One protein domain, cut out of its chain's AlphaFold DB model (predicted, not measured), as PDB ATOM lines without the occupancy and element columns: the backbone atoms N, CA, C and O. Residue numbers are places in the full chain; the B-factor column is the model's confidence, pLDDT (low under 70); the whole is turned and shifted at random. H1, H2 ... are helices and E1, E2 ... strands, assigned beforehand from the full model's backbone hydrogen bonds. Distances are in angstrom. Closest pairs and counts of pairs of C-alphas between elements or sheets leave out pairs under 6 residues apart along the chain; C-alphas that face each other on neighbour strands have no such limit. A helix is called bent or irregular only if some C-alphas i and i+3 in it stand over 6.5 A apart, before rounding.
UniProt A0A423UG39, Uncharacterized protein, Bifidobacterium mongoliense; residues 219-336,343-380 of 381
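This is residues 219 to 336 and 343 to 380 of the 381 residues of an uncharacterized protein of Bifidobacterium mongoliense (UniProt A0A423UG39). A small four-stranded sheet at one end has the long helix H1 over one face, and H2, near the middle of the domain, lies between the sheet's E4 edge and a helical part at the other end, where H3, H5 and short H4 gather. The helices cross rather than run side by side. The printed part has 156 residues, with five named helices and four named strands in the order E1 E2 H1 E3 E4 H2 H3 H4 H5; the sheet, E1 E2 E3 E4, is mixed, and the class is mixed, helices and strands. The whole is compact, with a radius of gyration of the C-alphas of 15.4 A and spans of 45 by 32 by 29 A.

In the sheet, E1, residues 219 to 221, and E2, residues 227 to 230, form an antiparallel hairpin, with N 220 and O 228 2.9 A apart. E3, residues 258 to 261, is parallel to E2, with N 229 and O 259 2.8 A apart. E4, residues 272 to 274, is parallel to E3, with N 272 and O 258 2.8 A apart. H1, residues 232 to 252, is on the sheet at a height of 8.5 A; E2, H1 and E3 make a strand-helix-strand unit, two parallel neighbour strands with a helix between, and its crossover is left-handed. H2, residues 286 to 298, is also on the sheet, the closest C-alphas being those of Phe 274 and Thr 292, 6.3 A; sheet, H1 and H2 make two layers, helices on one face of a sheet. H1 and H2 are the hub, touching three helices each. They touch at a steep tilt of 54 degrees, closest at the C-alphas of Ser 244 and Ile 290, 7.0 A. H3, residues 309 to 326, touches H2 with its residues 319 to 326 alone, at a steep tilt of 55 degrees, opposite ways, closest at the C-alphas of Ser 291 and Ala 323, 5.8 A. Leu 326 of H3 also touches H1, 6.4 A from Arg 247 between C-alphas. H5, residues 356 to 371, is about perpendicular to H1, at 79 degrees, and touches its residues 251 to 252, closest at the C-alphas of Leu 251 and Thr 360, 6.1 A. H4, residues 349 to 353, is close to but not clearly touching H3 and H5, with Phe 351 7.2 A from Glu 321 and from Phe 359 between C-alphas. In H2, H3 and H4 every O i to N i+4 pair is within hydrogen-bond range; in H1 13 of 17 are, in H5 10 of 12.

E1 begins at C-alpha 219, (21.949, 42.220, 69.409). H1 is 27.0 A long, H3 25.8 A, H5 20.7 A and H2 18.5 A. H1 and H5 are irregular, with C-alphas 236 and 239 7.5 A apart and C-alphas 365 and 368 7.6 A apart. H5 ends at C-alpha 371, (42.293, 49.906, 84.991).

The C-alphas farthest apart, of Pro 232 and Asp 378, are 44.8 A apart. Residues 337 to 342 are not printed, and the gap from C-alpha 336 to C-alpha 343 is 13.7 A. The link from E4 to H2 is long. The mean pLDDT of the printed part is 71.2, and 52 residues are under 70, among them 262 to 271, 296 to 310, 328 to 336 and 343 to 350.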
ATOM      1  N   CYS A 219      21.639  42.519  68.027       85.44
ATOM      2  CA  CYS A 219      21.949  42.220  69.409       85.44
ATOM      3  C   CYS A 219      21.094  41.062  69.910       85.44
ATOM      4  O   CYS A 219      19.871  41.169  70.004       85.44
ATOM      5  N   GLU A 220      21.750  39.989  70.336       88.31
ATOM      6  CA  GLU A 220      21.097  38.820  70.915       88.31
ATOM      7  C   GLU A 220      21.679  38.521  72.297       88.31
ATOM      8  O   GLU A 220      22.854  38.780  72.569       88.31
ATOM      9  N   ARG A 221      20.860  37.968  73.196       88.12
ATOM     10  CA  ARG A 221      21.360  37.475  74.480       88.12
ATOM     11  C   ARG A 221      22.013  36.114  74.296       88.12
ATOM     12  O   ARG A 221      21.392  35.171  73.822       88.12
ATOM     13  N   THR A 222      23.252  36.023  74.744       86.75
ATOM     14  CA  THR A 222      23.989  34.769  74.883       86.75
ATOM     15  C   THR A 222      23.350  33.854  75.942       86.75
ATOM     16  O   THR A 222      22.622  34.338  76.819       86.75
ATOM     17  N   PRO A 223      23.630  32.538  75.915       84.12
ATOM     18  CA  PRO A 223      23.186  31.597  76.945       84.12
ATOM     19  C   PRO A 223      23.567  31.989  78.380       84.12
ATOM     20  O   PRO A 223      22.784  31.730  79.295       84.12
ATOM     21  N   ALA A 224      24.718  32.641  78.595       80.88
ATOM     22  CA  ALA A 224      25.116  33.136  79.918       80.88
ATOM     23  C   ALA A 224      24.407  34.445  80.332       80.88
ATOM     24  O   ALA A 224      24.605  34.937  81.442       80.88
ATOM     25  N   GLY A 225      23.564  35.017  79.464       81.75
ATOM     26  CA  GLY A 225      22.769  36.219  79.732       81.75
ATOM     27  C   GLY A 225      23.420  37.539  79.307       81.75
ATOM     28  O   GLY A 225      22.778  38.584  79.422       81.75
ATOM     29  N   SER A 226      24.649  37.506  78.788       83.31
ATOM     30  CA  SER A 226      25.347  38.672  78.228       83.31
ATOM     31  C   SER A 226      24.737  39.089  76.887       83.31
ATOM     32  O   SER A 226      24.291  38.237  76.119       83.31
ATOM     33  N   MET A 227      24.710  40.388  76.591       84.88
ATOM     34  CA  MET A 227      24.227  40.905  75.305       84.88
ATOM     35  C   MET A 227      25.378  40.889  74.301       84.88
ATOM     36  O   MET A 227      26.429  41.452  74.583       84.88
ATOM     37  N   LEU A 228      25.190  40.254  73.147       86.56
ATOM     38  CA  LEU A 228      26.164  40.213  72.061       86.56
ATOM     39  C   LEU A 228      25.573  40.906  70.834       86.56
ATOM     40  O   LEU A 228      24.640  40.397  70.211       86.56
ATOM     41  N   CYS A 229      26.125  42.069  70.510       84.75
ATOM     42  CA  CYS A 229      25.789  42.864  69.340       84.75
ATOM     43  C   CYS A 229      26.845  42.640  68.259       84.75
ATOM     44  O   CYS A 229      27.983  43.080  68.412       84.75
ATOM     45  N   LEU A 230      26.452  41.965  67.179       81.25
ATOM     46  CA  LEU A 230      27.313  41.688  66.030       81.25
ATOM     47  C   LEU A 230      26.790  42.379  64.786       81.25
ATOM     48  O   LEU A 230      25.584  42.604  64.638       81.25
ATOM     49  N   HIS A 231      27.694  42.674  63.865       75.62
ATOM     50  CA  HIS A 231      27.306  43.058  62.529       75.62
ATOM     51  C   HIS A 231      26.616  41.870  61.817       75.62
ATOM     52  O   HIS A 231      27.039  40.724  61.977       75.62
ATOM     53  N   PRO A 232      25.571  42.088  60.988       75.12
ATOM     54  CA  PRO A 232      24.889  40.999  60.278       75.12
ATOM     55  C   PRO A 232      25.802  40.162  59.364       75.12
ATOM     56  O   PRO A 232      25.462  39.030  59.031       75.12
ATOM     57  N   ALA A 233      26.951  40.709  58.946       71.12
ATOM     58  CA  ALA A 233      27.986  39.973  58.202       71.12
ATOM     59  C   ALA A 233      28.533  38.785  58.996       71.12
ATOM     60  O   ALA A 233      28.762  37.716  58.432       71.12
ATOM     61  N   ASP A 234      28.684  38.982  60.299       75.69
ATOM     62  CA  ASP A 234      29.364  38.076  61.213       75.69
ATOM     63  C   ASP A 234      28.363  37.229  62.006       75.69
ATOM     64  O   ASP A 234      28.732  36.453  62.885       75.69
ATOM     65  N   ASP A 235      27.077  37.296  61.652       77.31
ATOM     66  CA  ASP A 235      26.021  36.495  62.271       77.31
ATOM     67  C   ASP A 235      26.268  34.984  62.113       77.31
ATOM     68  O   ASP A 235      26.014  34.193  63.023       77.31
ATOM     69  N   VAL A 236      26.885  34.579  60.997       78.94
ATOM     70  CA  VAL A 236      27.324  33.191  60.761       78.94
ATOM     71  C   VAL A 236      28.299  32.719  61.848       78.94
ATOM     72  O   VAL A 236      28.316  31.543  62.213       78.94
ATOM     73  N   LEU A 237      29.077  33.649  62.397       80.31
ATOM     74  CA  LEU A 237      30.095  33.432  63.417       80.31
ATOM     75  C   LEU A 237      29.547  33.619  64.842       80.31
ATOM     76  O   LEU A 237      30.235  33.305  65.817       80.31
ATOM     77  N   ARG A 238      28.284  34.053  64.993       84.88
ATOM     78  CA  ARG A 238      27.669  34.395  66.286       84.88
ATOM     79  C   ARG A 238      27.822  33.302  67.327       84.88
ATOM     80  O   ARG A 238      28.140  33.603  68.470       84.88
ATOM     81  N   ARG A 239      27.613  32.034  66.963       85.06
ATOM     82  CA  ARG A 239      27.702  30.913  67.921       85.06
ATOM     83  C   ARG A 239      29.107  30.746  68.491       85.06
ATOM     84  O   ARG A 239      29.259  30.463  69.677       85.06
ATOM     85  N   GLU A 240      30.122  30.912  67.652       81.75
ATOM     86  CA  GLU A 240      31.516  30.779  68.061       81.75
ATOM     87  C   GLU A 240      31.937  31.956  68.947       81.75
ATOM     88  O   GLU A 240      32.504  31.750  70.028       81.75
ATOM     89  N   ILE A 241      31.556  33.176  68.559       83.31
ATOM     90  CA  ILE A 241      31.813  34.394  69.336       83.31
ATOM     91  C   ILE A 241      31.066  34.347  70.675       83.31
ATOM     92  O   ILE A 241      31.680  34.562  71.719       83.31
ATOM     93  N   ALA A 242      29.783  33.975  70.678       86.88
ATOM     94  CA  ALA A 242      28.978  33.812  71.888       86.88
ATOM     95  C   ALA A 242      29.618  32.820  72.864       86.88
ATOM     96  O   ALA A 242      29.705  33.106  74.052       86.88
ATOM     97  N   SER A 243      30.154  31.697  72.371       84.38
ATOM     98  CA  SER A 243      30.848  30.729  73.229       84.38
ATOM     99  C   SER A 243      32.109  31.304  73.890       84.38
ATOM    100  O   SER A 243      32.431  30.957  75.027       84.38
ATOM    101  N   SER A 244      32.813  32.200  73.194       81.56
ATOM    102  CA  SER A 244      34.003  32.876  73.719       81.56
ATOM    103  C   SER A 244      33.613  33.959  74.728       81.56
ATOM    104  O   SER A 244      34.211  34.043  75.801       81.56
ATOM    105  N   VAL A 245      32.552  34.718  74.449       82.94
ATOM    106  CA  VAL A 245      31.958  35.710  75.359       82.94
ATOM    107  C   VAL A 245      31.433  35.062  76.646       82.94
ATOM    108  O   VAL A 245      31.697  35.564  77.738       82.94
ATOM    109  N   ASP A 246      30.758  33.919  76.551       83.94
ATOM    110  CA  ASP A 246      30.237  33.173  77.703       83.94
ATOM    111  C   ASP A 246      31.362  32.670  78.613       83.94
ATOM    112  O   ASP A 246      31.292  32.795  79.835       83.94
ATOM    113  N   ARG A 247      32.451  32.156  78.031       79.19
ATOM    114  CA  ARG A 247      33.641  31.769  78.808       79.19
ATOM    115  C   ARG A 247      34.270  32.966  79.502       79.19
ATOM    116  O   ARG A 247      34.654  32.886  80.664       79.19
ATOM    117  N   THR A 248      34.348  34.075  78.780       76.38
ATOM    118  CA  THR A 248      34.957  35.308  79.265       76.38
ATOM    119  C   THR A 248      34.154  35.911  80.415       76.38
ATOM    120  O   THR A 248      34.713  36.256  81.452       76.38
ATOM    121  N   THR A 249      32.830  35.963  80.287       75.62
ATOM    122  CA  THR A 249      31.937  36.407  81.366       75.62
ATOM    123  C   THR A 249      31.993  35.460  82.562       75.62
ATOM    124  O   THR A 249      32.159  35.928  83.685       75.62
ATOM    125  N   GLY A 250      32.011  34.143  82.337       75.19
ATOM    126  CA  GLY A 250      32.199  33.148  83.396       75.19
ATOM    127  C   GLY A 250      33.477  33.336  84.228       75.19
ATOM    128  O   GLY A 250      33.450  33.086  85.431       75.19
ATOM    129  N   LEU A 251      34.566  33.816  83.616       73.69
ATOM    130  CA  LEU A 251      35.852  34.066  84.279       73.69
ATOM    131  C   LEU A 251      35.924  35.429  84.998       73.69
ATOM    132  O   LEU A 251      36.749  35.616  85.884       73.69
ATOM    133  N   LEU A 252      35.127  36.422  84.602       67.00
ATOM    134  CA  LEU A 252      35.388  37.827  84.965       67.00
ATOM    135  C   LEU A 252      34.267  38.493  85.763       67.00
ATOM    136  O   LEU A 252      34.488  39.536  86.380       67.00
ATOM    137  N   SER A 253      33.048  37.954  85.707       58.84
ATOM    138  CA  SER A 253      31.915  38.431  86.500       58.84
ATOM    139  C   SER A 253      30.667  37.596  86.244       58.84
ATOM    140  O   SER A 253      30.265  37.398  85.105       58.84
ATOM    141  N   HIS A 254      29.919  37.261  87.295       63.16
ATOM    142  CA  HIS A 254      28.543  36.754  87.155       63.16
ATOM    143  C   HIS A 254      27.526  37.838  86.735       63.16
ATOM    144  O   HIS A 254      26.317  37.628  86.817       63.16
ATOM    145  N   VAL A 255      28.003  39.017  86.325       61.12
ATOM    146  CA  VAL A 255      27.176  40.132  85.865       61.12
ATOM    147  C   VAL A 255      27.151  40.114  84.337       61.12
ATOM    148  O   VAL A 255      28.220  40.152  83.726       61.12
ATOM    149  N   PRO A 256      25.965  40.076  83.706       65.12
ATOM    150  CA  PRO A 256      25.854  40.089  82.253       65.12
ATOM    151  C   PRO A 256      26.445  41.387  81.690       65.12
ATOM    152  O   PRO A 256      26.051  42.486  82.088       65.12
ATOM    153  N   LEU A 257      27.395  41.250  80.765       73.94
ATOM    154  CA  LEU A 257      28.036  42.364  80.067       73.94
ATOM    155  C   LEU A 257      27.428  42.530  78.670       73.94
ATOM    156  O   LEU A 257      26.858  41.597  78.104       73.94
ATOM    157  N   SER A 258      27.536  43.738  78.121       76.25
ATOM    158  CA  SER A 258      27.209  44.020  76.723       76.25
ATOM    159  C   SER A 258      28.506  44.005  75.924       76.25
ATOM    160  O   SER A 258      29.421  44.744  76.274       76.25
ATOM    161  N   PHE A 259      28.603  43.163  74.901       77.44
ATOM    162  CA  PHE A 259      29.719  43.092  73.962       77.44
ATOM    163  C   PHE A 259      29.245  43.607  72.614       77.44
ATOM    164  O   PHE A 259      28.215  43.159  72.105       77.44
ATOM    165  N   ILE A 260      29.983  44.555  72.055       76.19
ATOM    166  CA  ILE A 260      29.618  45.226  70.813       76.19
ATOM    167  C   ILE A 260      30.799  45.108  69.865       76.19
ATOM    168  O   ILE A 260      31.925  45.437  70.227       76.19
ATOM    169  N   GLU A 261      30.550  44.622  68.657       74.88
ATOM    170  CA  GLU A 261      31.577  44.626  67.628       74.88
ATOM    171  C   GLU A 261      32.036  46.065  67.339       74.88
ATOM    172  O   GLU A 261      31.223  46.959  67.087       74.88
ATOM    173  N   TYR A 262      33.345  46.301  67.424       68.44
ATOM    174  CA  TYR A 262      33.955  47.588  67.147       68.44
ATOM    175  C   TYR A 262      33.875  47.863  65.651       68.44
ATOM    176  O   TYR A 262      34.518  47.192  64.845       68.44
ATOM    177  N   VAL A 263      33.126  48.905  65.305       61.66
ATOM    178  CA  VAL A 263      33.108  49.473  63.961       61.66
ATOM    179  C   VAL A 263      33.798  50.834  64.035       61.66
ATOM    180  O   VAL A 263      33.361  51.677  64.829       61.66
ATOM    181  N   PRO A 264      34.858  51.080  63.242       52.72
ATOM    182  CA  PRO A 264      35.529  52.375  63.204       52.72
ATOM    183  C   PRO A 264      34.512  53.513  63.047       52.72
ATOM    184  O   PRO A 264      33.648  53.461  62.177       52.72
ATOM    185  N   HIS A 265      34.591  54.528  63.914       51.59
ATOM    186  CA  HIS A 265      33.722  55.721  63.909       51.59
ATOM    187  C   HIS A 265      32.212  55.469  64.134       51.59
ATOM    188  O   HIS A 265      31.415  56.410  64.102       51.59
ATOM    189  N   GLY A 266      31.815  54.224  64.409       46.59
ATOM    190  CA  GLY A 266      30.500  53.860  64.917       46.59
ATOM    191  C   GLY A 266      30.366  54.234  66.391       46.59
ATOM    192  O   GLY A 266      31.312  54.100  67.159       46.59
ATOM    193  N   GLY A 267      29.203  54.754  66.790       44.97
ATOM    194  CA  GLY A 267      28.985  55.207  68.163       44.97
ATOM    195  C   GLY A 267      29.286  54.105  69.181       44.97
ATOM    196  O   GLY A 267      28.718  53.017  69.091       44.97
ATOM    197  N   ASN A 268      30.139  54.414  70.160       48.62
ATOM    198  CA  ASN A 268      30.373  53.575  71.332       48.62
ATOM    199  C   ASN A 268      29.039  53.401  72.073       48.62
ATOM    200  O   ASN A 268      28.606  54.273  72.829       48.62
ATOM    201  N   GLY A 269      28.346  52.294  71.814       55.09
ATOM    202  CA  GLY A 269      27.253  51.864  72.673       55.09
ATOM    203  C   GLY A 269      27.801  51.504  74.059       55.09
ATOM    204  O   GLY A 269      28.983  51.186  74.186       55.09
ATOM    205  N   PRO A 270      26.975  51.532  75.118       52.56
ATOM    206  CA  PRO A 270      27.397  51.031  76.420       52.56
ATOM    207  C   PRO A 270      27.720  49.532  76.307       52.56
ATOM    208  O   PRO A 270      26.822  48.698  76.161       52.56
ATOM    209  N   GLY A 271      29.007  49.191  76.343       65.38
ATOM    210  CA  GLY A 271      29.492  47.822  76.202       65.38
ATOM    211  C   GLY A 271      31.003  47.736  75.991       65.38
ATOM    212  O   GLY A 271      31.675  48.744  75.810       65.38
ATOM    213  N   VAL A 272      31.524  46.514  76.043       71.69
ATOM    214  CA  VAL A 272      32.909  46.168  75.724       71.69
ATOM    215  C   VAL A 272      33.022  46.065  74.204       71.69
ATOM    216  O   VAL A 272      32.398  45.186  73.602       71.69
ATOM    217  N   ALA A 273      33.778  46.973  73.591       72.00
ATOM    218  CA  ALA A 273      33.998  46.982  72.150       72.00
ATOM    219  C   ALA A 273      35.073  45.953  71.757       72.00
ATOM    220  O   ALA A 273      36.108  45.875  72.413       72.00
ATOM    221  N   PHE A 274      34.866  45.167  70.699       73.88
ATOM    222  CA  PHE A 274      35.871  44.206  70.217       73.88
ATOM    223  C   PHE A 274      35.829  44.056  68.695       73.88
ATOM    224  O   PHE A 274      34.758  44.075  68.108       73.88
ATOM    225  N   SER A 275      36.968  43.871  68.035       71.94
ATOM    226  CA  SER A 275      37.000  43.502  66.615       71.94
ATOM    227  C   SER A 275      36.922  41.983  66.452       71.94
ATOM    228  O   SER A 275      37.447  41.248  67.292       71.94
ATOM    229  N   VAL A 276      36.281  41.505  65.379       70.00
ATOM    230  CA  VAL A 276      36.313  40.091  64.973       70.00
ATOM    231  C   VAL A 276      37.550  39.873  64.095       70.00
ATOM    232  O   VAL A 276      37.582  40.352  62.961       70.00
ATOM    233  N   PRO A 277      38.599  39.194  64.587       71.75
ATOM    234  CA  PRO A 277      39.768  38.917  63.776       71.75
ATOM    235  C   PRO A 277      39.505  37.723  62.862       71.75
ATOM    236  O   PRO A 277      39.085  36.655  63.315       71.75
ATOM    237  N   LEU A 278      39.771  37.911  61.573       69.62
ATOM    238  CA  LEU A 278      39.678  36.873  60.556       69.62
ATOM    239  C   LEU A 278      41.087  36.480  60.093       69.62
ATOM    240  O   LEU A 278      41.931  37.349  59.873       69.62
ATOM    241  N   ASP A 279      41.332  35.181  59.936       67.75
ATOM    242  CA  ASP A 279      42.554  34.636  59.346       67.75
ATOM    243  C   ASP A 279      42.589  34.847  57.813       67.75
ATOM    244  O   ASP A 279      41.600  35.243  57.191       67.75
ATOM    245  N   ASP A 280      43.713  34.508  57.167       62.50
ATOM    246  CA  ASP A 280      43.886  34.584  55.701       62.50
ATOM    247  C   ASP A 280      42.852  33.759  54.898       62.50
ATOM    248  O   ASP A 280      42.773  33.847  53.668       62.50
ATOM    249  N   ARG A 281      42.079  32.903  55.573       62.09
ATOM    250  CA  ARG A 281      41.041  32.035  55.008       62.09
ATOM    251  C   ARG A 281      39.627  32.475  55.405       62.09
ATOM    252  O   ARG A 281      38.688  31.737  55.108       62.09
ATOM    253  N   ASN A 282      39.465  33.658  56.002       60.59
ATOM    254  CA  ASN A 282      38.210  34.193  56.539       60.59
ATOM    255  C   ASN A 282      37.561  33.332  57.643       60.59
ATOM    256  O   ASN A 282      36.345  33.387  57.824       60.59
ATOM    257  N   ASN A 283      38.330  32.528  58.375       70.12
ATOM    258  CA  ASN A 283      37.870  31.926  59.627       70.12
ATOM    259  C   ASN A 283      38.220  32.843  60.793       70.12
ATOM    260  O   ASN A 283      39.144  33.643  60.696       70.12
ATOM    261  N   ILE A 284      37.526  32.698  61.919       72.19
ATOM    262  CA  ILE A 284      37.879  33.440  63.129       72.19
ATOM    263  C   ILE A 284      39.266  32.999  63.598       72.19
ATOM    264  O   ILE A 284      39.479  31.819  63.894       72.19
ATOM    265  N   ASP A 285      40.185  33.952  63.754       77.62
ATOM    266  CA  ASP A 285      41.370  33.711  64.568       77.62
ATOM    267  C   ASP A 285      40.941  33.724  66.036       77.62
ATOM    268  O   ASP A 285      40.857  34.755  66.707       77.62
ATOM    269  N   ARG A 286      40.621  32.536  66.543       72.19
ATOM    270  CA  ARG A 286      40.135  32.359  67.908       72.19
ATOM    271  C   ARG A 286      41.125  32.873  68.953       72.19
ATOM    272  O   ARG A 286      40.693  33.391  69.981       72.19
ATOM    273  N   ASN A 287      42.427  32.739  68.709       71.31
ATOM    274  CA  ASN A 287      43.445  33.200  69.648       71.31
ATOM    275  C   ASN A 287      43.471  34.726  69.683       71.31
ATOM    276  O   ASN A 287      43.488  35.316  70.765       71.31
ATOM    277  N   GLN A 288      43.393  35.366  68.514       72.56
ATOM    278  CA  GLN A 288      43.312  36.817  68.425       72.56
ATOM    279  C   GLN A 288      41.997  37.342  69.018       72.56
ATOM    280  O   GLN A 288      42.023  38.330  69.744       72.56
ATOM    281  N   LEU A 289      40.863  36.659  68.812       75.81
ATOM    282  CA  LEU A 289      39.570  37.054  69.386       75.81
ATOM    283  C   LEU A 289      39.614  37.010  70.918       75.81
ATOM    284  O   LEU A 289      39.191  37.955  71.582       75.81
ATOM    285  N   ILE A 290      40.154  35.925  71.482       75.06
ATOM    286  CA  ILE A 290      40.341  35.775  72.930       75.06
ATOM    287  C   ILE A 290      41.293  36.851  73.462       75.06
ATOM    288  O   ILE A 290      41.010  37.451  74.499       75.06
ATOM    289  N   SER A 291      42.384  37.134  72.747       72.38
ATOM    290  CA  SER A 291      43.330  38.190  73.117       72.38
ATOM    291  C   SER A 291      42.651  39.565  73.150       72.38
ATOM    292  O   SER A 291      42.726  40.259  74.167       72.38
ATOM    293  N   THR A 292      41.881  39.921  72.117       73.50
ATOM    294  CA  THR A 292      41.119  41.177  72.061       73.50
ATOM    295  C   THR A 292      40.107  41.267  73.202       73.50
ATOM    296  O   THR A 292      40.105  42.257  73.933       73.50
ATOM    297  N   LEU A 293      39.302  40.222  73.431       75.25
ATOM    298  CA  LEU A 293      38.335  40.185  74.535       75.25
ATOM    299  C   LEU A 293      39.026  40.325  75.902       75.25
ATOM    300  O   LEU A 293      38.571  41.099  76.743       75.25
ATOM    301  N   SER A 294      40.150  39.631  76.114       73.69
ATOM    302  CA  SER A 294      40.916  39.712  77.365       73.69
ATOM    303  C   SER A 294      41.443  41.126  77.627       73.69
ATOM    304  O   SER A 294      41.279  41.643  78.732       73.69
ATOM    305  N   SER A 295      41.985  41.787  76.598       70.88
ATOM    306  CA  SER A 295      42.516  43.149  76.701       70.88
ATOM    307  C   SER A 295      41.434  44.161  77.083       70.88
ATOM    308  O   SER A 295      41.614  44.942  78.014       70.88
ATOM    309  N   GLN A 296      40.269  44.074  76.438       69.56
ATOM    310  CA  GLN A 296      39.167  45.026  76.582       69.56
ATOM    311  C   GLN A 296      38.458  44.917  77.936       69.56
ATOM    312  O   GLN A 296      37.878  45.879  78.433       69.56
ATOM    313  N   ILE A 297      38.520  43.756  78.590       68.81
ATOM    314  CA  ILE A 297      37.968  43.607  79.941       68.81
ATOM    315  C   ILE A 297      38.909  44.149  81.018       68.81
ATOM    316  O   ILE A 297      38.436  44.725  82.009       68.81
ATOM    317  N   ILE A 298      40.219  43.976  80.834       69.50
ATOM    318  CA  ILE A 298      41.230  44.501  81.757       69.50
ATOM    319  C   ILE A 298      41.320  46.030  81.600       69.50
ATOM    320  O   ILE A 298      41.326  46.745  82.605       69.50
ATOM    321  N   MET A 299      41.299  46.528  80.358       66.62
ATOM    322  CA  MET A 299      41.485  47.936  79.985       66.62
ATOM    323  C   MET A 299      40.466  48.373  78.908       66.62
ATOM    324  O   MET A 299      40.796  48.378  77.725       66.62
ATOM    325  N   PRO A 300      39.227  48.740  79.291       54.91
ATOM    326  CA  PRO A 300      38.173  49.087  78.330       54.91
ATOM    327  C   PRO A 300      38.322  50.465  77.661       54.91
ATOM    328  O   PRO A 300      37.776  50.649  76.580       54.91
ATOM    329  N   ASP A 301      39.022  51.427  78.280       51.75
ATOM    330  CA  ASP A 301      38.936  52.842  77.861       51.75
ATOM    331  C   ASP A 301      40.275  53.524  77.526       51.75
ATOM    332  O   ASP A 301      40.261  54.534  76.834       51.75
ATOM    333  N   ASP A 302      41.428  52.991  77.941       48.91
ATOM    334  CA  ASP A 302      42.734  53.608  77.675       48.91
ATOM    335  C   ASP A 302      43.827  52.536  77.621       48.91
ATOM    336  O   ASP A 302      44.051  51.804  78.586       48.91
ATOM    337  N   MET A 303      44.546  52.447  76.498       56.50
ATOM    338  CA  MET A 303      45.806  51.705  76.480       56.50
ATOM    339  C   MET A 303      46.791  52.446  77.389       56.50
ATOM    340  O   MET A 303      46.990  53.650  77.213       56.50
ATOM    341  N   CYS A 304      47.432  51.737  78.324       62.25
ATOM    342  CA  CYS A 304      48.478  52.235  79.232       62.25
ATOM    343  C   CYS A 304      49.780  52.644  78.495       62.25
ATOM    344  O   CYS A 304      50.887  52.308  78.911       62.25
ATOM    345  N   SER A 305      49.654  53.395  77.402       55.91
ATOM    346  CA  SER A 305      50.675  53.756  76.413       55.91
ATOM    347  C   SER A 305      51.816  54.619  76.959       55.91
ATOM    348  O   SER A 305      52.839  54.766  76.296       55.91
ATOM    349  N   SER A 306      51.669  55.174  78.168       54.69
ATOM    350  CA  SER A 306      52.686  55.989  78.850       54.69
ATOM    351  C   SER A 306      53.186  55.392  80.172       54.69
ATOM    352  O   SER A 306      53.903  56.063  80.917       54.69
ATOM    353  N   SER A 307      52.812  54.148  80.490       59.22
ATOM    354  CA  SER A 307      53.216  53.509  81.745       59.22
ATOM    355  C   SER A 307      54.687  53.067  81.729       59.22
ATOM    356  O   SER A 307      55.290  52.858  80.675       59.22
ATOM    357  N   ALA A 308      55.297  52.968  82.915       60.84
ATOM    358  CA  ALA A 308      56.658  52.462  83.051       60.84
ATOM    359  C   ALA A 308      56.745  51.014  82.535       60.84
ATOM    360  O   ALA A 308      55.788  50.251  82.645       60.84
ATOM    361  N   GLN A 309      57.909  50.615  82.014       66.38
ATOM    362  CA  GLN A 309      58.105  49.300  81.390       66.38
ATOM    363  C   GLN A 309      57.700  48.120  82.300       66.38
ATOM    364  O   GLN A 309      57.161  47.134  81.807       66.38
ATOM    365  N   SER A 310      57.877  48.244  83.621       62.34
ATOM    366  CA  SER A 310      57.446  47.240  84.607       62.34
ATOM    367  C   SER A 310      55.922  47.088  84.698       62.34
ATOM    368  O   SER A 310      55.415  45.979  84.827       62.34
ATOM    369  N   THR A 311      55.169  48.181  84.584       70.25
ATOM    370  CA  THR A 311      53.701  48.151  84.542       70.25
ATOM    371  C   THR A 311      53.203  47.475  83.269       70.25
ATOM    372  O   THR A 311      52.294  46.649  83.328       70.25
ATOM    373  N   GLN A 312      53.826  47.770  82.126       72.06
ATOM    374  CA  GLN A 312      53.453  47.152  80.854       72.06
ATOM    375  C   GLN A 312      53.708  45.638  80.864       72.06
ATOM    376  O   GLN A 312      52.852  44.867  80.435       72.06
ATOM    377  N   ASN A 313      54.848  45.201  81.409       72.94
ATOM    378  CA  ASN A 313      55.148  43.781  81.586       72.94
ATOM    379  C   ASN A 313      54.120  43.093  82.490       72.94
ATOM    380  O   ASN A 313      53.607  42.032  82.139       72.94
ATOM    381  N   ALA A 314      53.778  43.707  83.627       74.94
ATOM    382  CA  ALA A 314      52.819  43.128  84.557       74.94
ATOM    383  C   ALA A 314      51.414  42.992  83.942       74.94
ATOM    384  O   ALA A 314      50.753  41.970  84.119       74.94
ATOM    385  N   LEU A 315      50.979  43.985  83.162       76.69
ATOM    386  CA  LEU A 315      49.717  43.932  82.418       76.69
ATOM    387  C   LEU A 315      49.724  42.840  81.344       76.69
ATOM    388  O   LEU A 315      48.750  42.093  81.244       76.69
ATOM    389  N   ASN A 316      50.821  42.706  80.594       76.88
ATOM    390  CA  ASN A 316      50.973  41.657  79.584       76.88
ATOM    391  C   ASN A 316      50.878  40.259  80.213       76.88
ATOM    392  O   ASN A 316      50.168  39.405  79.689       76.88
ATOM    393  N   LEU A 317      51.512  40.041  81.372       78.94
ATOM    394  CA  LEU A 317      51.453  38.765  82.096       78.94
ATOM    395  C   LEU A 317      50.032  38.403  82.543       78.94
ATOM    396  O   LEU A 317      49.600  37.259  82.399       78.94
ATOM    397  N   VAL A 318      49.284  39.379  83.064       80.19
ATOM    398  CA  VAL A 318      47.880  39.175  83.448       80.19
ATOM    399  C   VAL A 318      47.023  38.886  82.214       80.19
ATOM    400  O   VAL A 318      46.182  37.990  82.251       80.19
ATOM    401  N   GLN A 319      47.245  39.603  81.110       78.12
ATOM    402  CA  GLN A 319      46.515  39.401  79.859       78.12
ATOM    403  C   GLN A 319      46.777  38.014  79.255       78.12
ATOM    404  O   GLN A 319      45.829  37.338  78.852       78.12
ATOM    405  N   GLU A 320      48.030  37.557  79.243       76.88
ATOM    406  CA  GLU A 320      48.399  36.210  78.793       76.88
ATOM    407  C   GLU A 320      47.742  35.124  79.650       76.88
ATOM    408  O   GLU A 320      47.213  34.151  79.110       76.88
ATOM    409  N   GLU A 321      47.706  35.293  80.973       81.31
ATOM    410  CA  GLU A 321      47.062  34.327  81.865       81.31
ATOM    411  C   GLU A 321      45.539  34.273  81.661       81.31
ATOM    412  O   GLU A 321      44.957  33.182  81.624       81.31
ATOM    413  N   VAL A 322      44.886  35.425  81.462       78.94
ATOM    414  CA  VAL A 322      43.464  35.473  81.082       78.94
ATOM    415  C   VAL A 322      43.254  34.745  79.751       78.94
ATOM    416  O   VAL A 322      42.389  33.874  79.665       78.94
ATOM    417  N   ALA A 323      44.062  35.034  78.728       74.94
ATOM    418  CA  ALA A 323      43.952  34.388  77.422       74.94
ATOM    419  C   ALA A 323      44.143  32.860  77.508       74.94
ATOM    420  O   ALA A 323      43.355  32.100  76.933       74.94
ATOM    421  N   ARG A 324      45.125  32.402  78.296       78.31
ATOM    422  CA  ARG A 324      45.399  30.981  78.552       78.31
ATOM    423  C   ARG A 324      44.198  30.282  79.184       78.31
ATOM    424  O   ARG A 324      43.792  29.220  78.712       78.31
ATOM    425  N   ARG A 325      43.586  30.876  80.217       78.81
ATOM    426  CA  ARG A 325      42.399  30.312  80.894       78.81
ATOM    427  C   ARG A 325      41.153  30.302  80.009       78.81
ATOM    428  O   ARG A 325      40.325  29.402  80.125       78.81
ATOM    429  N   LEU A 326      41.043  31.240  79.071       75.12
ATOM    430  CA  LEU A 326      39.974  31.256  78.063       75.12
ATOM    431  C   LEU A 326      40.177  30.219  76.942       75.12
ATOM    432  O   LEU A 326      39.248  29.934  76.173       75.12
ATOM    433  N   GLY A 327      41.351  29.583  76.902       70.62
ATOM    434  CA  GLY A 327      41.679  28.500  75.985       70.62
ATOM    435  C   GLY A 327      42.318  28.964  74.682       70.62
ATOM    436  O   GLY A 327      42.237  28.228  73.698       70.62
ATOM    437  N   ALA A 328      42.944  30.147  74.659       62.91
ATOM    438  CA  ALA A 328      43.962  30.419  73.654       62.91
ATOM    439  C   ALA A 328      45.125  29.448  73.924       62.91
ATOM    440  O   ALA A 328      45.703  29.456  75.014       62.91
ATOM    441  N   GLY A 329      45.432  28.552  72.980       57.69
ATOM    442  CA  GLY A 329      46.711  27.825  73.033       57.69
ATOM    443  C   GLY A 329      47.863  28.834  73.020       57.69
ATOM    444  O   GLY A 329      47.606  29.940  72.557       57.69
ATOM    445  N   GLU A 330      49.058  28.477  73.536       50.12
ATOM    446  CA  GLU A 330      50.264  29.342  73.665       50.12
ATOM    447  C   GLU A 330      50.166  30.602  72.797       50.12
ATOM    448  O   GLU A 330      50.451  30.577  71.597       50.12
ATOM    449  N   ALA A 331      49.601  31.663  73.381       43.88
ATOM    450  CA  ALA A 331      49.116  32.786  72.605       43.88
ATOM    451  C   ALA A 331      50.323  33.510  72.011       43.88
ATOM    452  O   ALA A 331      51.250  33.881  72.730       43.88
ATOM    453  N   ALA A 332      50.322  33.713  70.694       41.00
ATOM    454  CA  ALA A 332      51.244  34.664  70.103       41.00
ATOM    455  C   ALA A 332      50.928  36.053  70.691       41.00
ATOM    456  O   ALA A 332      49.744  36.397  70.809       41.00
ATOM    457  N   PRO A 333      51.946  36.840  71.081       41.53
ATOM    458  CA  PRO A 333      51.724  38.164  71.636       41.53
ATOM    459  C   PRO A 333      50.933  39.020  70.637       41.53
ATOM    460  O   PRO A 333      51.074  38.824  69.423       41.53
ATOM    461  N   PRO A 334      50.093  39.954  71.119       41.41
ATOM    462  CA  PRO A 334      49.334  40.838  70.249       41.41
ATOM    463  C   PRO A 334      50.290  41.533  69.275       41.41
ATOM    464  O   PRO A 334      51.303  42.106  69.677       41.41
ATOM    465  N   VAL A 335      49.980  41.447  67.981       37.00
ATOM    466  CA  VAL A 335      50.724  42.151  66.936       37.00
ATOM    467  C   VAL A 335      50.446  43.641  67.119       37.00
ATOM    468  O   VAL A 335      49.418  44.151  66.683       37.00
ATOM    469  N   HIS A 336      51.338  44.331  67.823       38.88
ATOM    470  CA  HIS A 336      51.449  45.775  67.713       38.88
ATOM    471  C   HIS A 336      52.283  46.099  66.477       38.88
ATOM    472  O   HIS A 336      53.427  45.655  66.344       38.88
ATOM    473  N   SER A 343      60.419  39.332  73.938       36.19
ATOM    474  CA  SER A 343      60.521  37.951  74.393       36.19
ATOM    475  C   SER A 343      59.344  37.577  75.291       36.19
ATOM    476  O   SER A 343      59.111  38.264  76.281       36.19
ATOM    477  N   ALA A 344      58.644  36.497  74.936       39.38
ATOM    478  CA  ALA A 344      57.593  35.882  75.734       39.38
ATOM    479  C   ALA A 344      58.112  35.618  77.154       39.38
ATOM    480  O   ALA A 344      58.847  34.659  77.401       39.38
ATOM    481  N   THR A 345      57.785  36.507  78.084       46.47
ATOM    482  CA  THR A 345      57.909  36.253  79.513       46.47
ATOM    483  C   THR A 345      56.785  35.304  79.865       46.47
ATOM    484  O   THR A 345      55.658  35.728  80.059       46.47
ATOM    485  N   THR A 346      57.091  34.008  79.915       50.78
ATOM    486  CA  THR A 346      56.176  33.002  80.457       50.78
ATOM    487  C   THR A 346      55.629  33.487  81.800       50.78
ATOM    488  O   THR A 346      56.449  33.861  82.650       50.78
ATOM    489  N   PRO A 347      54.300  33.471  82.017       51.78
ATOM    490  CA  PRO A 347      53.720  33.865  83.289       51.78
ATOM    491  C   PRO A 347      54.398  33.110  84.425       51.78
ATOM    492  O   PRO A 347      54.584  31.891  84.364       51.78
ATOM    493  N   GLY A 348      54.838  33.864  85.436       50.75
ATOM    494  CA  GLY A 348      55.469  33.308  86.625       50.75
ATOM    495  C   GLY A 348      54.603  32.207  87.242       50.75
ATOM    496  O   GLY A 348      53.375  32.206  87.119       50.75
ATOM    497  N   GLY A 349      55.248  31.249  87.913       59.12
ATOM    498  CA  GLY A 349      54.585  30.057  88.451       59.12
ATOM    499  C   GLY A 349      53.377  30.341  89.357       59.12
ATOM    500  O   GLY A 349      52.485  29.497  89.424       59.12
ATOM    501  N   GLY A 350      53.289  31.520  89.986       69.44
ATOM    502  CA  GLY A 350      52.203  31.905  90.893       69.44
ATOM    503  C   GLY A 350      50.814  31.786  90.266       69.44
ATOM    504  O   GLY A 350      49.988  31.008  90.749       69.44
ATOM    505  N   PHE A 351      50.568  32.435  89.123       80.69
ATOM    506  CA  PHE A 351      49.273  32.340  88.437       80.69
ATOM    507  C   PHE A 351      48.932  30.920  87.982       80.69
ATOM    508  O   PHE A 351      47.787  30.488  88.106       80.69
ATOM    509  N   SER A 352      49.927  30.165  87.511       74.19
ATOM    510  CA  SER A 352      49.713  28.798  87.022       74.19
ATOM    511  C   SER A 352      49.238  27.827  88.113       74.19
ATOM    512  O   SER A 352      48.601  26.823  87.798       74.19
ATOM    513  N   THR A 353      49.511  28.142  89.385       79.81
ATOM    514  CA  THR A 353      49.099  27.334  90.545       79.81
ATOM    515  C   THR A 353      47.722  27.692  91.102       79.81
ATOM    516  O   THR A 353      47.158  26.901  91.853       79.81
ATOM    517  N   MET A 354      47.158  28.843  90.720       85.56
ATOM    518  CA  MET A 354      45.836  29.274  91.176       85.56
ATOM    519  C   MET A 354      44.722  28.521  90.451       85.56
ATOM    520  O   MET A 354      44.703  28.442  89.218       85.56
ATOM    521  N   SER A 355      43.725  28.054  91.199       85.12
ATOM    522  CA  SER A 355      42.442  27.632  90.628       85.12
ATOM    523  C   SER A 355      41.741  28.800  89.926       85.12
ATOM    524  O   SER A 355      42.045  29.967  90.182       85.12
ATOM    525  N   ASP A 356      40.784  28.513  89.037       81.44
ATOM    526  CA  ASP A 356      40.012  29.570  88.361       81.44
ATOM    527  C   ASP A 356      39.343  30.499  89.367       81.44
ATOM    528  O   ASP A 356      39.454  31.710  89.238       81.44
ATOM    529  N   HIS A 357      38.760  29.949  90.432       82.88
ATOM    530  CA  HIS A 357      38.130  30.737  91.489       82.88
ATOM    531  C   HIS A 357      39.114  31.663  92.232       82.88
ATOM    532  O   HIS A 357      38.774  32.791  92.589       82.88
ATOM    533  N   GLU A 358      40.335  31.204  92.511       86.56
ATOM    534  CA  GLU A 358      41.355  32.038  93.162       86.56
ATOM    535  C   GLU A 358      41.826  33.159  92.237       86.56
ATOM    536  O   GLU A 358      41.947  34.306  92.674       86.56
ATOM    537  N   PHE A 359      42.011  32.844  90.955       86.81
ATOM    538  CA  PHE A 359      42.382  33.820  89.944       86.81
ATOM    539  C   PHE A 359      41.289  34.873  89.733       86.81
ATOM    540  O   PHE A 359      41.588  36.065  89.766       86.81
ATOM    541  N   THR A 360      40.022  34.469  89.590       82.62
ATOM    542  CA  THR A 360      38.899  35.411  89.442       82.62
ATOM    543  C   THR A 360      38.785  36.332  90.657       82.62
ATOM    544  O   THR A 360      38.634  37.543  90.508       82.62
ATOM    545  N   THR A 361      38.956  35.789  91.867       85.94
ATOM    546  CA  THR A 361      38.939  36.565  93.115       85.94
ATOM    547  C   THR A 361      40.092  37.568  93.180       85.94
ATOM    548  O   THR A 361      39.905  38.709  93.619       85.94
ATOM    549  N   TRP A 362      41.293  37.161  92.759       87.94
ATOM    550  CA  TRP A 362      42.448  38.054  92.665       87.94
ATOM    551  C   TRP A 362      42.196  39.163  91.641       87.94
ATOM    552  O   TRP A 362      42.442  40.336  91.928       87.94
ATOM    553  N   LEU A 363      41.649  38.810  90.480       85.50
ATOM    554  CA  LEU A 363      41.394  39.733  89.386       85.50
ATOM    555  C   LEU A 363      40.339  40.779  89.759       85.50
ATOM    556  O   LEU A 363      40.559  41.969  89.544       85.50
ATOM    557  N   ASP A 364      39.247  40.373  90.409       83.12
ATOM    558  CA  ASP A 364      38.215  41.293  90.898       83.12
ATOM    559  C   ASP A 364      38.747  42.252  91.968       83.12
ATOM    560  O   ASP A 364      38.439  43.447  91.946       83.12
ATOM    561  N   ARG A 365      39.601  41.765  92.879       86.75
ATOM    562  CA  ARG A 365      40.242  42.606  93.902       86.75
ATOM    563  C   ARG A 365      41.153  43.667  93.282       86.75
ATOM    564  O   ARG A 365      41.188  44.800  93.762       86.75
ATOM    565  N   ASN A 366      41.865  43.306  92.219       86.81
ATOM    566  CA  ASN A 366      42.887  44.137  91.586       86.81
ATOM    567  C   ASN A 366      42.389  44.922  90.359       86.81
ATOM    568  O   ASN A 366      43.107  45.763  89.819       86.81
ATOM    569  N   LYS A 367      41.126  44.734  89.962       79.81
ATOM    570  CA  LYS A 367      40.490  45.355  88.789       79.81
ATOM    571  C   LYS A 367      40.649  46.872  88.724       79.81
ATOM    572  O   LYS A 367      40.867  47.431  87.653       79.81
ATOM    573  N   LYS A 368      40.547  47.558  89.868       80.75
ATOM    574  CA  LYS A 368      40.705  49.020  89.937       80.75
ATOM    575  C   LYS A 368      42.149  49.457  89.665       80.75
ATOM    576  O   LYS A 368      42.343  50.482  89.024       80.75
ATOM    577  N   ALA A 369      43.130  48.692  90.141       82.06
ATOM    578  CA  ALA A 369      44.547  48.973  89.923       82.06
ATOM    579  C   ALA A 369      44.965  48.664  88.478       82.06
ATOM    580  O   ALA A 369      45.674  49.462  87.874       82.06
ATOM    581  N   LEU A 370      44.444  47.575  87.899       79.75
ATOM    582  CA  LEU A 370      44.628  47.226  86.484       79.75
ATOM    583  C   LEU A 370      44.117  48.333  85.556       79.75
ATOM    584  O   LEU A 370      44.862  48.821  84.714       79.75
ATOM    585  N   ARG A 371      42.883  48.806  85.776       76.50
ATOM    586  CA  ARG A 371      42.293  49.906  84.991       76.50
ATOM    587  C   ARG A 371      43.014  51.242  85.155       76.50
ATOM    588  O   ARG A 371      42.921  52.087  84.279       76.50
ATOM    589  N   ALA A 372      43.681  51.447  86.286       78.50
ATOM    590  CA  ALA A 372      44.449  52.656  86.563       78.50
ATOM    591  C   ALA A 372      45.920  52.548  86.120       78.50
ATOM    592  O   ALA A 372      46.697  53.444  86.441       78.50
ATOM    593  N   CYS A 373      46.316  51.458  85.444       79.12
ATOM    594  CA  CYS A 373      47.706  51.177  85.074       79.12
ATOM    595  C   CYS A 373      48.665  51.262  86.281       79.12
ATOM    596  O   CYS A 373      49.767  51.793  86.173       79.12
ATOM    597  N   ALA A 374      48.225  50.810  87.459       82.25
ATOM    598  CA  ALA A 374      48.948  50.999  88.719       82.25
ATOM    599  C   ALA A 374      49.617  49.720  89.251       82.25
ATOM    600  O   ALA A 374      50.321  49.793  90.253       82.25
ATOM    601  N   ILE A 375      49.389  48.571  88.606       82.00
ATOM    602  CA  ILE A 375      50.019  47.299  88.980       82.00
ATOM    603  C   ILE A 375      51.480  47.274  88.539       82.00
ATOM    604  O   ILE A 375      51.806  47.654  87.413       82.00
ATOM    605  N   GLN A 376      52.346  46.792  89.425       81.25
ATOM    606  CA  GLN A 376      53.745  46.495  89.140       81.25
ATOM    607  C   GLN A 376      54.004  44.986  89.189       81.25
ATOM    608  O   GLN A 376      53.169  44.215  89.659       81.25
ATOM    609  N   GLU A 377      55.171  44.555  88.703       75.50
ATOM    610  CA  GLU A 377      55.572  43.138  88.726       75.50
ATOM    611  C   GLU A 377      55.580  42.560  90.153       75.50
ATOM    612  O   GLU A 377      55.190  41.412  90.340       75.50
ATOM    613  N   ASP A 378      55.925  43.368  91.160       77.56
ATOM    614  CA  ASP A 378      55.942  42.964  92.576       77.56
ATOM    615  C   ASP A 378      54.537  42.737  93.170       77.56
ATOM    616  O   ASP A 378      54.401  42.091  94.211       77.56
ATOM    617  N   ASP A 379      53.487  43.261  92.527       77.19
ATOM    618  CA  ASP A 379      52.092  43.061  92.942       77.19
ATOM    619  C   ASP A 379      51.502  41.749  92.385       77.19
ATOM    620  O   ASP A 379      50.359  41.385  92.695       77.19
ATOM    621  N   LEU A 380      52.261  41.047  91.534       82.00
ATOM    622  CA  LEU A 380      51.873  39.768  90.955       82.00
ATOM    623  C   LEU A 380      52.197  38.606  91.919       82.00
ATOM    624  O   LEU A 380      53.183  38.664  92.654       82.00
TER     625      LEU A 380